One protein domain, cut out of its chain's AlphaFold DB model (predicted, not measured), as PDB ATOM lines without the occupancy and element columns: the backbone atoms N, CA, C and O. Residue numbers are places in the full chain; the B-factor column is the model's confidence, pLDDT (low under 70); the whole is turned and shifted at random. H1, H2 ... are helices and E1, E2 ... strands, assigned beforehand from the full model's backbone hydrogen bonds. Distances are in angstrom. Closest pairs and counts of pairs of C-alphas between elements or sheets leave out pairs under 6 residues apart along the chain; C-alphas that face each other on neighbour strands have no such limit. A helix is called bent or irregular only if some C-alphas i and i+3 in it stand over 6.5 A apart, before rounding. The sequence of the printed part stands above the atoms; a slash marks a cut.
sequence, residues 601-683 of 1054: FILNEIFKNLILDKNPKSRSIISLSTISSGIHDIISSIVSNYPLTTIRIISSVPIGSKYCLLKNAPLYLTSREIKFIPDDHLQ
ATOM      1  N   PHE A 601     281.224 281.657 243.603       90.62
ATOM      2  CA  PHE A 601     280.369 281.869 242.437       90.62
ATOM      3  C   PHE A 601     281.172 282.226 241.177       90.62
ATOM      4  O   PHE A 601     280.994 281.591 240.141       90.62
ATOM      5  N   ILE A 602     282.100 283.185 241.275       90.69
ATOM      6  CA  ILE A 602     282.943 283.590 240.141       90.69
ATOM      7  C   ILE A 602     283.867 282.441 239.729       90.69
ATOM      8  O   ILE A 602     283.981 282.143 238.544       90.69
ATOM      9  N   LEU A 603     284.483 281.750 240.696       89.31
ATOM     10  CA  LEU A 603     285.307 280.573 240.404       89.31
ATOM     11  C   LEU A 603     284.495 279.478 239.701       89.31
ATOM     12  O   LEU A 603     284.979 278.896 238.732       89.31
ATOM     13  N   ASN A 604     283.258 279.230 240.141       92.75
ATOM     14  CA  ASN A 604     282.372 278.253 239.514       92.75
ATOM     15  C   ASN A 604     282.092 278.592 238.044       92.75
ATOM     16  O   ASN A 604     282.239 277.723 237.190       92.75
ATOM     17  N   GLU A 605     281.766 279.845 237.728       93.50
ATOM     18  CA  GLU A 605     281.526 280.263 236.341       93.50
ATOM     19  C   GLU A 605     282.803 280.250 235.484       93.50
ATOM     20  O   GLU A 605     282.755 279.833 234.325       93.50
ATOM     21  N   ILE A 606     283.967 280.609 236.038       90.94
ATOM     22  CA  ILE A 606     285.252 280.499 235.325       90.94
ATOM     23  C   ILE A 606     285.531 279.038 234.954       90.94
ATOM     24  O   ILE A 606     285.755 278.730 233.784       90.94
ATOM     25  N   PHE A 607     285.493 278.125 235.927       91.31
ATOM     26  CA  PHE A 607     285.790 276.713 235.673       91.31
ATOM     27  C   PHE A 607     284.736 276.044 234.800       91.31
ATOM     28  O   PHE A 607     285.092 275.222 233.960       91.31
ATOM     29  N   LYS A 608     283.463 276.420 234.934       92.56
ATOM     30  CA  LYS A 608     282.387 275.949 234.060       92.56
ATOM     31  C   LYS A 608     282.656 276.322 232.608       92.56
ATOM     32  O   LYS A 608     282.640 275.438 231.759       92.56
ATOM     33  N   ASN A 609     282.991 277.580 232.325       88.56
ATOM     34  CA  ASN A 609     283.335 278.005 230.966       88.56
ATOM     35  C   ASN A 609     284.620 277.336 230.453       88.56
ATOM     36  O   ASN A 609     284.671 276.918 229.300       88.56
ATOM     37  N   LEU A 610     285.634 277.165 231.310       86.94
ATOM     38  CA  LEU A 610     286.877 276.481 230.943       86.94
ATOM     39  C   LEU A 610     286.670 274.998 230.620       86.94
ATOM     40  O   LEU A 610     287.289 274.501 229.686       86.94
ATOM     41  N   ILE A 611     285.839 274.292 231.391       87.75
ATOM     42  CA  ILE A 611     285.581 272.852 231.234       87.75
ATOM     43  C   ILE A 611     284.635 272.577 230.066       87.75
ATOM     44  O   ILE A 611     284.830 271.593 229.354       87.75
ATOM     45  N   LEU A 612     283.622 273.428 229.878       86.06
ATOM     46  CA  LEU A 612     282.657 273.304 228.785       86.06
ATOM     47  C   LEU A 612     283.212 273.785 227.435       86.06
ATOM     48  O   LEU A 612     282.611 273.493 226.399       86.06
ATOM     49  N   ASP A 613     284.355 274.481 227.414       81.69
ATOM     50  CA  ASP A 613     285.075 274.745 226.168       81.69
ATOM     51  C   ASP A 613     285.490 273.416 225.501       81.69
ATOM     52  O   ASP A 613     285.708 272.394 226.143       81.69
ATOM     53  N   LYS A 614     285.608 273.397 224.172       62.94
ATOM     54  CA  LYS A 614     285.895 272.186 223.381       62.94
ATOM     55  C   LYS A 614     287.356 271.721 223.464       62.94
ATOM     56  O   LYS A 614     287.704 270.715 222.845       62.94
ATOM     57  N   ASN A 615     288.220 272.452 224.170       61.47
ATOM     58  CA  ASN A 615     289.675 272.285 224.132       61.47
ATOM     59  C   ASN A 615     290.355 271.567 225.322       61.47
ATOM     60  O   ASN A 615     291.436 271.007 225.092       61.47
ATOM     61  N   PRO A 616     289.837 271.533 226.567       69.88
ATOM     62  CA  PRO A 616     290.540 270.880 227.658       69.88
ATOM     63  C   PRO A 616     290.474 269.358 227.482       69.88
ATOM     64  O   PRO A 616     289.414 268.734 227.464       69.88
ATOM     65  N   LYS A 617     291.647 268.733 227.356       75.56
ATOM     66  CA  LYS A 617     291.780 267.273 227.442       75.56
ATOM     67  C   LYS A 617     291.415 266.826 228.861       75.56
ATOM     68  O   LYS A 617     291.701 267.550 229.814       75.56
ATOM     69  N   SER A 618     290.894 265.607 229.025       76.00
ATOM     70  CA  SER A 618     290.499 265.058 230.338       76.00
ATOM     71  C   SER A 618     291.629 265.156 231.373       76.00
ATOM     72  O   SER A 618     291.387 265.505 232.523       76.00
ATOM     73  N   ARG A 619     292.886 264.955 230.945       79.94
ATOM     74  CA  ARG A 619     294.078 265.097 231.800       79.94
ATOM     75  C   ARG A 619     294.219 266.501 232.398       79.94
ATOM     76  O   ARG A 619     294.550 266.617 233.569       79.94
ATOM     77  N   SER A 620     293.926 267.550 231.629       82.56
ATOM     78  CA  SER A 620     293.982 268.932 232.116       82.56
ATOM     79  C   SER A 620     292.895 269.211 233.152       82.56
ATOM     80  O   SER A 620     293.170 269.871 234.144       82.56
ATOM     81  N   ILE A 621     291.683 268.678 232.953       85.12
ATOM     82  CA  ILE A 621     290.570 268.821 233.908       85.12
ATOM     83  C   ILE A 621     290.927 268.138 235.235       85.12
ATOM     84  O   ILE A 621     290.768 268.731 236.300       85.12
ATOM     85  N   ILE A 622     291.485 266.924 235.168       83.50
ATOM     86  CA  ILE A 622     291.942 266.184 236.350       83.50
ATOM     87  C   ILE A 622     293.054 266.959 237.068       83.50
ATOM     88  O   ILE A 622     292.931 267.212 238.262       83.50
ATOM     89  N   SER A 623     294.093 267.415 236.358       86.44
ATOM     90  CA  SER A 623     295.180 268.202 236.963       86.44
ATOM     91  C   SER A 623     294.708 269.525 237.574       86.44
ATOM     92  O   SER A 623     295.264 269.963 238.574       86.44
ATOM     93  N   LEU A 624     293.680 270.167 237.011       85.75
ATOM     94  CA  LEU A 624     293.067 271.348 237.626       85.75
ATOM     95  C   LEU A 624     292.357 270.986 238.935       85.75
ATOM     96  O   LEU A 624     292.461 271.716 239.917       85.75
ATOM     97  N   SER A 625     291.682 269.837 238.976       88.81
ATOM     98  CA  SER A 625     290.949 269.389 240.164       88.81
ATOM     99  C   SER A 625     291.843 269.002 241.340       88.81
ATOM    100  O   SER A 625     291.377 269.004 242.472       88.81
ATOM    101  N   THR A 626     293.123 268.704 241.103       89.00
ATOM    102  CA  THR A 626     294.074 268.342 242.166       89.00
ATOM    103  C   THR A 626     294.701 269.552 242.862       89.00
ATOM    104  O   THR A 626     295.434 269.370 243.827       89.00
ATOM    105  N   ILE A 627     294.445 270.780 242.391       88.38
ATOM    106  CA  ILE A 627     295.076 272.000 242.927       88.38
ATOM    107  C   ILE A 627     294.575 272.328 244.340       88.38
ATOM    108  O   ILE A 627     295.358 272.722 245.199       88.38
ATOM    109  N   SER A 628     293.271 272.201 244.593       91.31
ATOM    110  CA  SER A 628     292.681 272.428 245.917       91.31
ATOM    111  C   SER A 628     291.343 271.711 246.058       91.31
ATOM    112  O   SER A 628     290.671 271.440 245.064       91.31
ATOM    113  N   SER A 629     290.911 271.451 247.295       91.50
ATOM    114  CA  SER A 629     289.600 270.848 247.578       91.50
ATOM    115  C   SER A 629     288.434 271.698 247.058       91.50
ATOM    116  O   SER A 629     287.478 271.160 246.513       91.50
ATOM    117  N   GLY A 630     288.530 273.029 247.150       91.06
ATOM    118  CA  GLY A 630     287.504 273.937 246.631       91.06
ATOM    119  C   GLY A 630     287.381 273.895 245.104       91.06
ATOM    120  O   GLY A 630     286.267 273.912 244.581       91.06
ATOM    121  N   ILE A 631     288.508 273.796 244.386       92.31
ATOM    122  CA  ILE A 631     288.503 273.616 242.926       92.31
ATOM    123  C   ILE A 631     287.997 272.216 242.579       92.31
ATOM    124  O   ILE A 631     287.156 272.091 241.692       92.31
ATOM    125  N   HIS A 632     288.434 271.180 243.300       94.31
ATOM    126  CA  HIS A 632     287.918 269.822 243.137       94.31
ATOM    127  C   HIS A 632     286.392 269.790 243.237       94.31
ATOM    128  O   HIS A 632     285.733 269.246 242.357       94.31
ATOM    129  N   ASP A 633     285.819 270.437 244.252       93.62
ATOM    130  CA  ASP A 633     284.374 270.486 244.462       93.62
ATOM    131  C   ASP A 633     283.616 271.160 243.321       93.62
ATOM    132  O   ASP A 633     282.553 270.668 242.930       93.62
ATOM    133  N   ILE A 634     284.158 272.263 242.795       94.38
ATOM    134  CA  ILE A 634     283.605 272.992 241.647       94.38
ATOM    135  C   ILE A 634     283.660 272.113 240.396       94.38
ATOM    136  O   ILE A 634     282.637 271.893 239.752       94.38
ATOM    137  N   ILE A 635     284.837 271.569 240.073       94.31
ATOM    138  CA  ILE A 635     285.036 270.733 238.885       94.31
ATOM    139  C   ILE A 635     284.170 269.484 238.971       94.31
ATOM    140  O   ILE A 635     283.483 269.156 238.011       94.31
ATOM    141  N   SER A 636     284.136 268.823 240.124       94.44
ATOM    142  CA  SER A 636     283.303 267.650 240.347       94.44
ATOM    143  C   SER A 636     281.810 267.964 240.192       94.44
ATOM    144  O   SER A 636     281.081 267.214 239.542       94.44
ATOM    145  N   SER A 637     281.356 269.115 240.702       94.12
ATOM    146  CA  SER A 637     279.985 269.592 240.490       94.12
ATOM    147  C   SER A 637     279.686 269.827 239.007       94.12
ATOM    148  O   SER A 637     278.611 269.472 238.541       94.12
ATOM    149  N   ILE A 638     280.619 270.396 238.244       93.38
ATOM    150  CA  ILE A 638     280.442 270.608 236.801       93.38
ATOM    151  C   ILE A 638     280.404 269.255 236.073       93.38
ATOM    152  O   ILE A 638     279.464 268.973 235.340       93.38
ATOM    153  N   VAL A 639     281.377 268.377 236.314       92.12
ATOM    154  CA  VAL A 639     281.481 267.070 235.644       92.12
ATOM    155  C   VAL A 639     280.268 266.175 235.930       92.12
ATOM    156  O   VAL A 639     279.846 265.428 235.054       92.12
ATOM    157  N   SER A 640     279.675 266.281 237.120       94.06
ATOM    158  CA  SER A 640     278.505 265.483 237.514       94.06
ATOM    159  C   SER A 640     277.173 266.029 236.992       94.06
ATOM    160  O   SER A 640     276.193 265.294 236.971       94.06
ATOM    161  N   ASN A 641     277.118 267.308 236.607       93.94
ATOM    162  CA  ASN A 641     275.880 267.985 236.200       93.94
ATOM    163  C   ASN A 641     275.854 268.368 234.711       93.94
ATOM    164  O   ASN A 641     274.868 268.945 234.255       93.94
ATOM    165  N   TYR A 642     276.911 268.067 233.949       92.56
ATOM    166  CA  TYR A 642     276.979 268.336 232.512       92.56
ATOM    167  C   TYR A 642     277.466 267.099 231.729       92.56
ATOM    168  O   TYR A 642     278.421 266.445 232.150       92.56
ATOM    169  N   PRO A 643     276.871 266.779 230.562       91.25
ATOM    170  CA  PRO A 643     277.306 265.662 229.720       91.25
ATOM    171  C   PRO A 643     278.620 265.995 228.986       91.25
ATOM    172  O   PRO A 643     278.633 266.540 227.881       91.25
ATOM    173  N   LEU A 644     279.760 265.677 229.605       88.75
ATOM    174  CA  LEU A 644     281.093 265.992 229.075       88.75
ATOM    175  C   LEU A 644     281.668 264.863 228.207       88.75
ATOM    176  O   LEU A 644     282.330 263.954 228.697       88.75
ATOM    177  N   THR A 645     281.525 264.990 226.884       85.94
ATOM    178  CA  THR A 645     282.046 264.004 225.906       85.94
ATOM    179  C   THR A 645     283.580 263.866 225.859       85.94
ATOM    180  O   THR A 645     284.116 262.952 225.226       85.94
ATOM    181  N   THR A 646     284.311 264.795 226.486       83.38
ATOM    182  CA  THR A 646     285.782 264.852 226.504       83.38
ATOM    183  C   THR A 646     286.399 264.060 227.650       83.38
ATOM    184  O   THR A 646     287.599 263.780 227.603       83.38
ATOM    185  N   ILE A 647     285.625 263.690 228.670       85.56
ATOM    186  CA  ILE A 647     286.089 262.868 229.788       85.56
ATOM    187  C   ILE A 647     285.815 261.408 229.447       85.56
ATOM    188  O   ILE A 647     284.710 261.063 229.045       85.56
ATOM    189  N   ARG A 648     286.849 260.569 229.569       88.12
ATOM    190  CA  ARG A 648     286.753 259.128 229.330       88.12
ATOM    191  C   ARG A 648     286.914 258.354 230.624       88.12
ATOM    192  O   ARG A 648     287.756 258.720 231.447       88.12
ATOM    193  N   ILE A 649     286.171 257.263 230.743       89.88
ATOM    194  CA  ILE A 649     286.288 256.306 231.841       89.88
ATOM    195  C   ILE A 649     287.067 255.093 231.329       89.88
ATOM    196  O   ILE A 649     286.606 254.362 230.465       89.88
ATOM    197  N   ILE A 650     288.287 254.902 231.826       88.50
ATOM    198  CA  ILE A 650     289.188 253.831 231.356       88.50
ATOM    199  C   ILE A 650     289.323 252.672 232.353       88.50
ATOM    200  O   ILE A 650     289.992 251.685 232.064       88.50
ATOM    201  N   SER A 651     288.722 252.808 233.533       89.00
ATOM    202  CA  SER A 651     288.750 251.842 234.633       89.00
ATOM    203  C   SER A 651     287.531 252.047 235.528       89.00
ATOM    204  O   SER A 651     286.936 253.125 235.481       89.00
ATOM    205  N   SER A 652     287.208 251.060 236.376       91.31
ATOM    206  CA  SER A 652     286.159 251.195 237.403       91.31
ATOM    207  C   SER A 652     286.322 252.496 238.193       91.31
ATOM    208  O   SER A 652     287.443 252.845 238.586       91.31
ATOM    209  N   VAL A 653     285.221 253.225 238.393       90.12
ATOM    210  CA  VAL A 653     285.230 254.544 239.039       90.12
ATOM    211  C   VAL A 653     284.467 254.495 240.363       90.12
ATOM    212  O   VAL A 653     283.305 254.097 240.364       90.12
ATOM    213  N   PRO A 654     285.051 254.962 241.483       91.56
ATOM    214  CA  PRO A 654     284.347 255.040 242.761       91.56
ATOM    215  C   PRO A 654     283.424 256.272 242.796       91.56
ATOM    216  O   PRO A 654     283.767 257.301 243.387       91.56
ATOM    217  N   ILE A 655     282.280 256.204 242.107       94.12
ATOM    218  CA  ILE A 655     281.282 257.288 242.042       94.12
ATOM    219  C   ILE A 655     280.850 257.683 243.465       94.12
ATOM    220  O   ILE A 655     280.689 256.840 244.339       94.12
ATOM    221  N   GLY A 656     280.744 258.986 243.728       89.88
ATOM    222  CA  GLY A 656     280.384 259.523 245.045       89.88
ATOM    223  C   GLY A 656     281.534 259.603 246.059       89.88
ATOM    224  O   GLY A 656     281.386 260.245 247.099       89.88
ATOM    225  N   SER A 657     282.707 259.025 245.768       92.44
ATOM    226  CA  SER A 657     283.888 259.180 246.627       92.44
ATOM    227  C   SER A 657     284.350 260.639 246.703       92.44
ATOM    228  O   SER A 657     284.329 261.365 245.710       92.44
ATOM    229  N   LYS A 658     284.868 261.050 247.870       88.94
ATOM    230  CA  LYS A 658     285.400 262.403 248.133       88.94
ATOM    231  C   LYS A 658     286.473 262.854 247.130       88.94
ATOM    232  O   LYS A 658     286.660 264.052 246.954       88.94
ATOM    233  N   TYR A 659     287.192 261.909 246.524       87.38
ATOM    234  CA  TYR A 659     288.272 262.177 245.566       87.38
ATOM    235  C   TYR A 659     287.867 261.913 244.109       87.38
ATOM    236  O   TYR A 659     288.686 262.068 243.201       87.38
ATOM    237  N   CYS A 660     286.625 261.490 243.870       91.38
ATOM    238  CA  CYS A 660     286.107 261.215 242.540       91.38
ATOM    239  C   CYS A 660     285.495 262.480 241.933       91.38
ATOM    240  O   CYS A 660     284.728 263.192 242.575       91.38
ATOM    241  N   LEU A 661     285.783 262.739 240.654       93.31
ATOM    242  CA  LEU A 661     285.151 263.850 239.936       93.31
ATOM    243  C   LEU A 661     283.647 263.636 239.732       93.31
ATOM    244  O   LEU A 661     282.907 264.613 239.647       93.31
ATOM    245  N   LEU A 662     283.194 262.386 239.684       94.56
ATOM    246  CA  LEU A 662     281.784 262.032 239.560       94.56
ATOM    247  C   LEU A 662     281.168 261.876 240.955       94.56
ATOM    248  O   LEU A 662     281.335 260.849 241.609       94.56
ATOM    249  N   LYS A 663     280.449 262.911 241.399       93.31
ATOM    250  CA  LYS A 663     279.593 262.887 242.597       93.31
ATOM    251  C   LYS A 663     278.306 262.110 242.350       93.31
ATOM    252  O   LYS A 663     277.829 261.432 243.248       93.31
ATOM    253  N   ASN A 664     277.783 262.209 241.130       92.94
ATOM    254  CA  ASN A 664     276.583 261.517 240.679       92.94
ATOM    255  C   ASN A 664     276.916 260.607 239.496       92.94
ATOM    256  O   ASN A 664     278.008 260.678 238.924       92.94
ATOM    257  N   ALA A 665     275.947 259.781 239.110       91.19
ATOM    258  CA  ALA A 665     276.051 258.971 237.911       91.19
ATOM    259  C   ALA A 665     276.317 259.853 236.669       91.19
ATOM    260  O   ALA A 665     275.712 260.922 236.538       91.19
ATOM    261  N   PRO A 666     277.235 259.452 235.770       91.12
ATOM    262  CA  PRO A 666     277.621 260.285 234.640       91.12
ATOM    263  C   PRO A 666     276.453 260.493 233.669       91.12
ATOM    264  O   PRO A 666     275.720 259.562 233.347       91.12
ATOM    265  N   LEU A 667     276.320 261.720 233.157       94.69
ATOM    266  CA  LEU A 667     275.301 262.087 232.162       94.69
ATOM    267  C   LEU A 667     275.729 261.772 230.718       94.69
ATOM    268  O   LEU A 667     274.934 261.922 229.789       94.69
ATOM    269  N   TYR A 668     276.985 261.363 230.521       94.62
ATOM    270  CA  TYR A 668     277.542 260.938 229.242       94.62
ATOM    271  C   TYR A 668     278.277 259.610 229.394       94.62
ATOM    272  O   TYR A 668     279.107 259.472 230.292       94.62
ATOM    273  N   LEU A 669     278.026 258.680 228.474       94.06
ATOM    274  CA  LEU A 669     278.756 257.422 228.369       94.06
ATOM    275  C   LEU A 669     278.949 257.005 226.919       94.06
ATOM    276  O   LEU A 669     278.137 257.282 226.036       94.06
ATOM    277  N   THR A 670     280.003 256.241 226.684       93.12
ATOM    278  CA  THR A 670     280.112 255.401 225.498       93.12
ATOM    279  C   THR A 670     279.767 253.946 225.812       93.12
ATOM    280  O   THR A 670     279.919 253.500 226.948       93.12
ATOM    281  N   SER A 671     279.381 253.164 224.800       89.62
ATOM    282  CA  SER A 671     279.044 251.742 224.971       89.62
ATOM    283  C   SER A 671     280.181 250.896 225.564       89.62
ATOM    284  O   SER A 671     279.938 249.836 226.127       89.62
ATOM    285  N   ARG A 672     281.429 251.375 225.477       86.25
ATOM    286  CA  ARG A 672     282.623 250.724 226.047       86.25
ATOM    287  C   ARG A 672     282.874 251.073 227.513       86.25
ATOM    288  O   ARG A 672     283.627 250.371 228.177       86.25
ATOM    289  N   GLU A 673     282.299 252.171 227.996       91.56
ATOM    290  CA  GLU A 673     282.533 252.695 229.347       91.56
ATOM    291  C   GLU A 673     281.541 252.146 230.372       91.56
ATOM    292  O   GLU A 673     281.818 252.193 231.565       91.56
ATOM    293  N   ILE A 674     280.420 251.582 229.910       90.06
ATOM    294  CA  ILE A 674     279.346 251.050 230.763       90.06
ATOM    295  C   ILE A 674     279.887 250.038 231.781       90.06
ATOM    296  O   ILE A 674     279.553 250.108 232.955       90.06
ATOM    297  N   LYS A 675     280.790 249.148 231.358       86.12
ATOM    298  CA  LYS A 675     281.391 248.110 232.214       86.12
ATOM    299  C   LYS A 675     282.278 248.634 233.350       86.12
ATOM    300  O   LYS A 675     282.738 247.858 234.178       86.12
ATOM    301  N   PHE A 676     282.617 249.920 233.328       91.94
ATOM    302  CA  PHE A 676     283.395 250.570 234.379       91.94
ATOM    303  C   PHE A 676     282.507 251.313 235.382       91.94
ATOM    304  O   PHE A 676     283.021 251.914 236.328       91.94
ATOM    305  N   ILE A 677     281.191 251.303 235.170       93.31
ATOM    306  CA  ILE A 677     280.224 251.829 236.121       93.31
ATOM    307  C   ILE A 677     279.930 250.729 237.139       93.31
ATOM    308  O   ILE A 677     279.545 249.637 236.729       93.31
ATOM    309  N   PRO A 678     280.120 250.990 238.443       92.50
ATOM    310  CA  PRO A 678     279.718 250.059 239.489       92.50
ATOM    311  C   PRO A 678     278.235 249.673 239.379       92.50
ATOM    312  O   PRO A 678     277.397 250.522 239.058       92.50
ATOM    313  N   ASP A 679     277.911 248.410 239.661       89.06
ATOM    314  CA  ASP A 679     276.564 247.853 239.470       89.06
ATOM    315  C   ASP A 679     275.484 248.608 240.264       89.06
ATOM    316  O   ASP A 679     274.374 248.817 239.777       89.06
ATOM    317  N   ASP A 680     275.826 249.092 241.460       92.75
ATOM    318  CA  ASP A 680     274.957 249.889 242.332       92.75
ATOM    319  C   ASP A 680     274.617 251.275 241.755       92.75
ATOM    320  O   ASP A 680     273.569 251.846 242.067       92.75
ATOM    321  N   HIS A 681     275.455 251.802 240.862       92.06
ATOM    322  CA  HIS A 681     275.244 253.079 240.181       92.06
ATOM    323  C   HIS A 681     274.749 252.939 238.735       92.06
ATOM    324  O   HIS A 681     274.293 253.931 238.154       92.06
ATOM    325  N   LEU A 682     274.805 251.740 238.147       90.88
ATOM    326  CA  LEU A 682     274.501 251.503 236.736       90.88
ATOM    327  C   LEU A 682     273.071 251.913 236.362       90.88
ATOM    328  O   LEU A 682     272.879 252.663 235.405       90.88
ATOM    329  N   GLN A 683     272.070 251.493 237.141       92.06
ATOM    330  CA  GLN A 683     270.666 251.825 236.867       92.06
ATOM    331  C   GLN A 683     270.417 253.340 236.922       92.06
ATOM    332  O   GLN A 683     269.841 253.916 235.999       92.06
TER     333      GLN A 683
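Overview. This is residues 601 to 683 of the 1054 residues of an uncharacterized protein of Polysphondylium pallidum (strain ATCC 26659 / Pp 5 / PN500) (UniProt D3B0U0). Three helices make one half, H3 packing on H1 and H2; the other half is mostly loop, with short strand E1 and small helix H4. Along the 83 printed residues come H1, H2, H3, E1 and H4, mostly helix, with 41 residues, under half, in named elements. The whole is compact, radius of gyration of the C-alphas 12.3 A, spanning 36 by 26 by 19 A.

Arrangement. Start at H3, residues 629 to 641: its residues 634 to 638 alone touch H1, residues 601 to 612, closest at C-alphas 634 and 604, 5.8 A. Its residues 631 to 636 alone touch H2, residues 618 to 625, a helical hairpin, closest at C-alphas 632 and 625, 4.3 A. Every O i to N i+4 pair is within hydrogen-bond range in H1, H2 and H3. H4, residues 679 to 683, is irregular, C-alphas 680 and 683 being 7.2 A apart, with 0 of 1, and 1 of 2 O i to N i+3.

Along the chain. Find C-alpha 601 at (280.369, 281.869, 242.437); H1 runs 16.3 A, H3 18.1 A. E1, residues 668 to 670, pairs with no named strand. H4 ends at (270.666, 251.825, 236.867).

Size, cuts and confidence. The printed part has no cut; the H3 to E1 link is long. Residues 614 to 616 have pLDDT under 70.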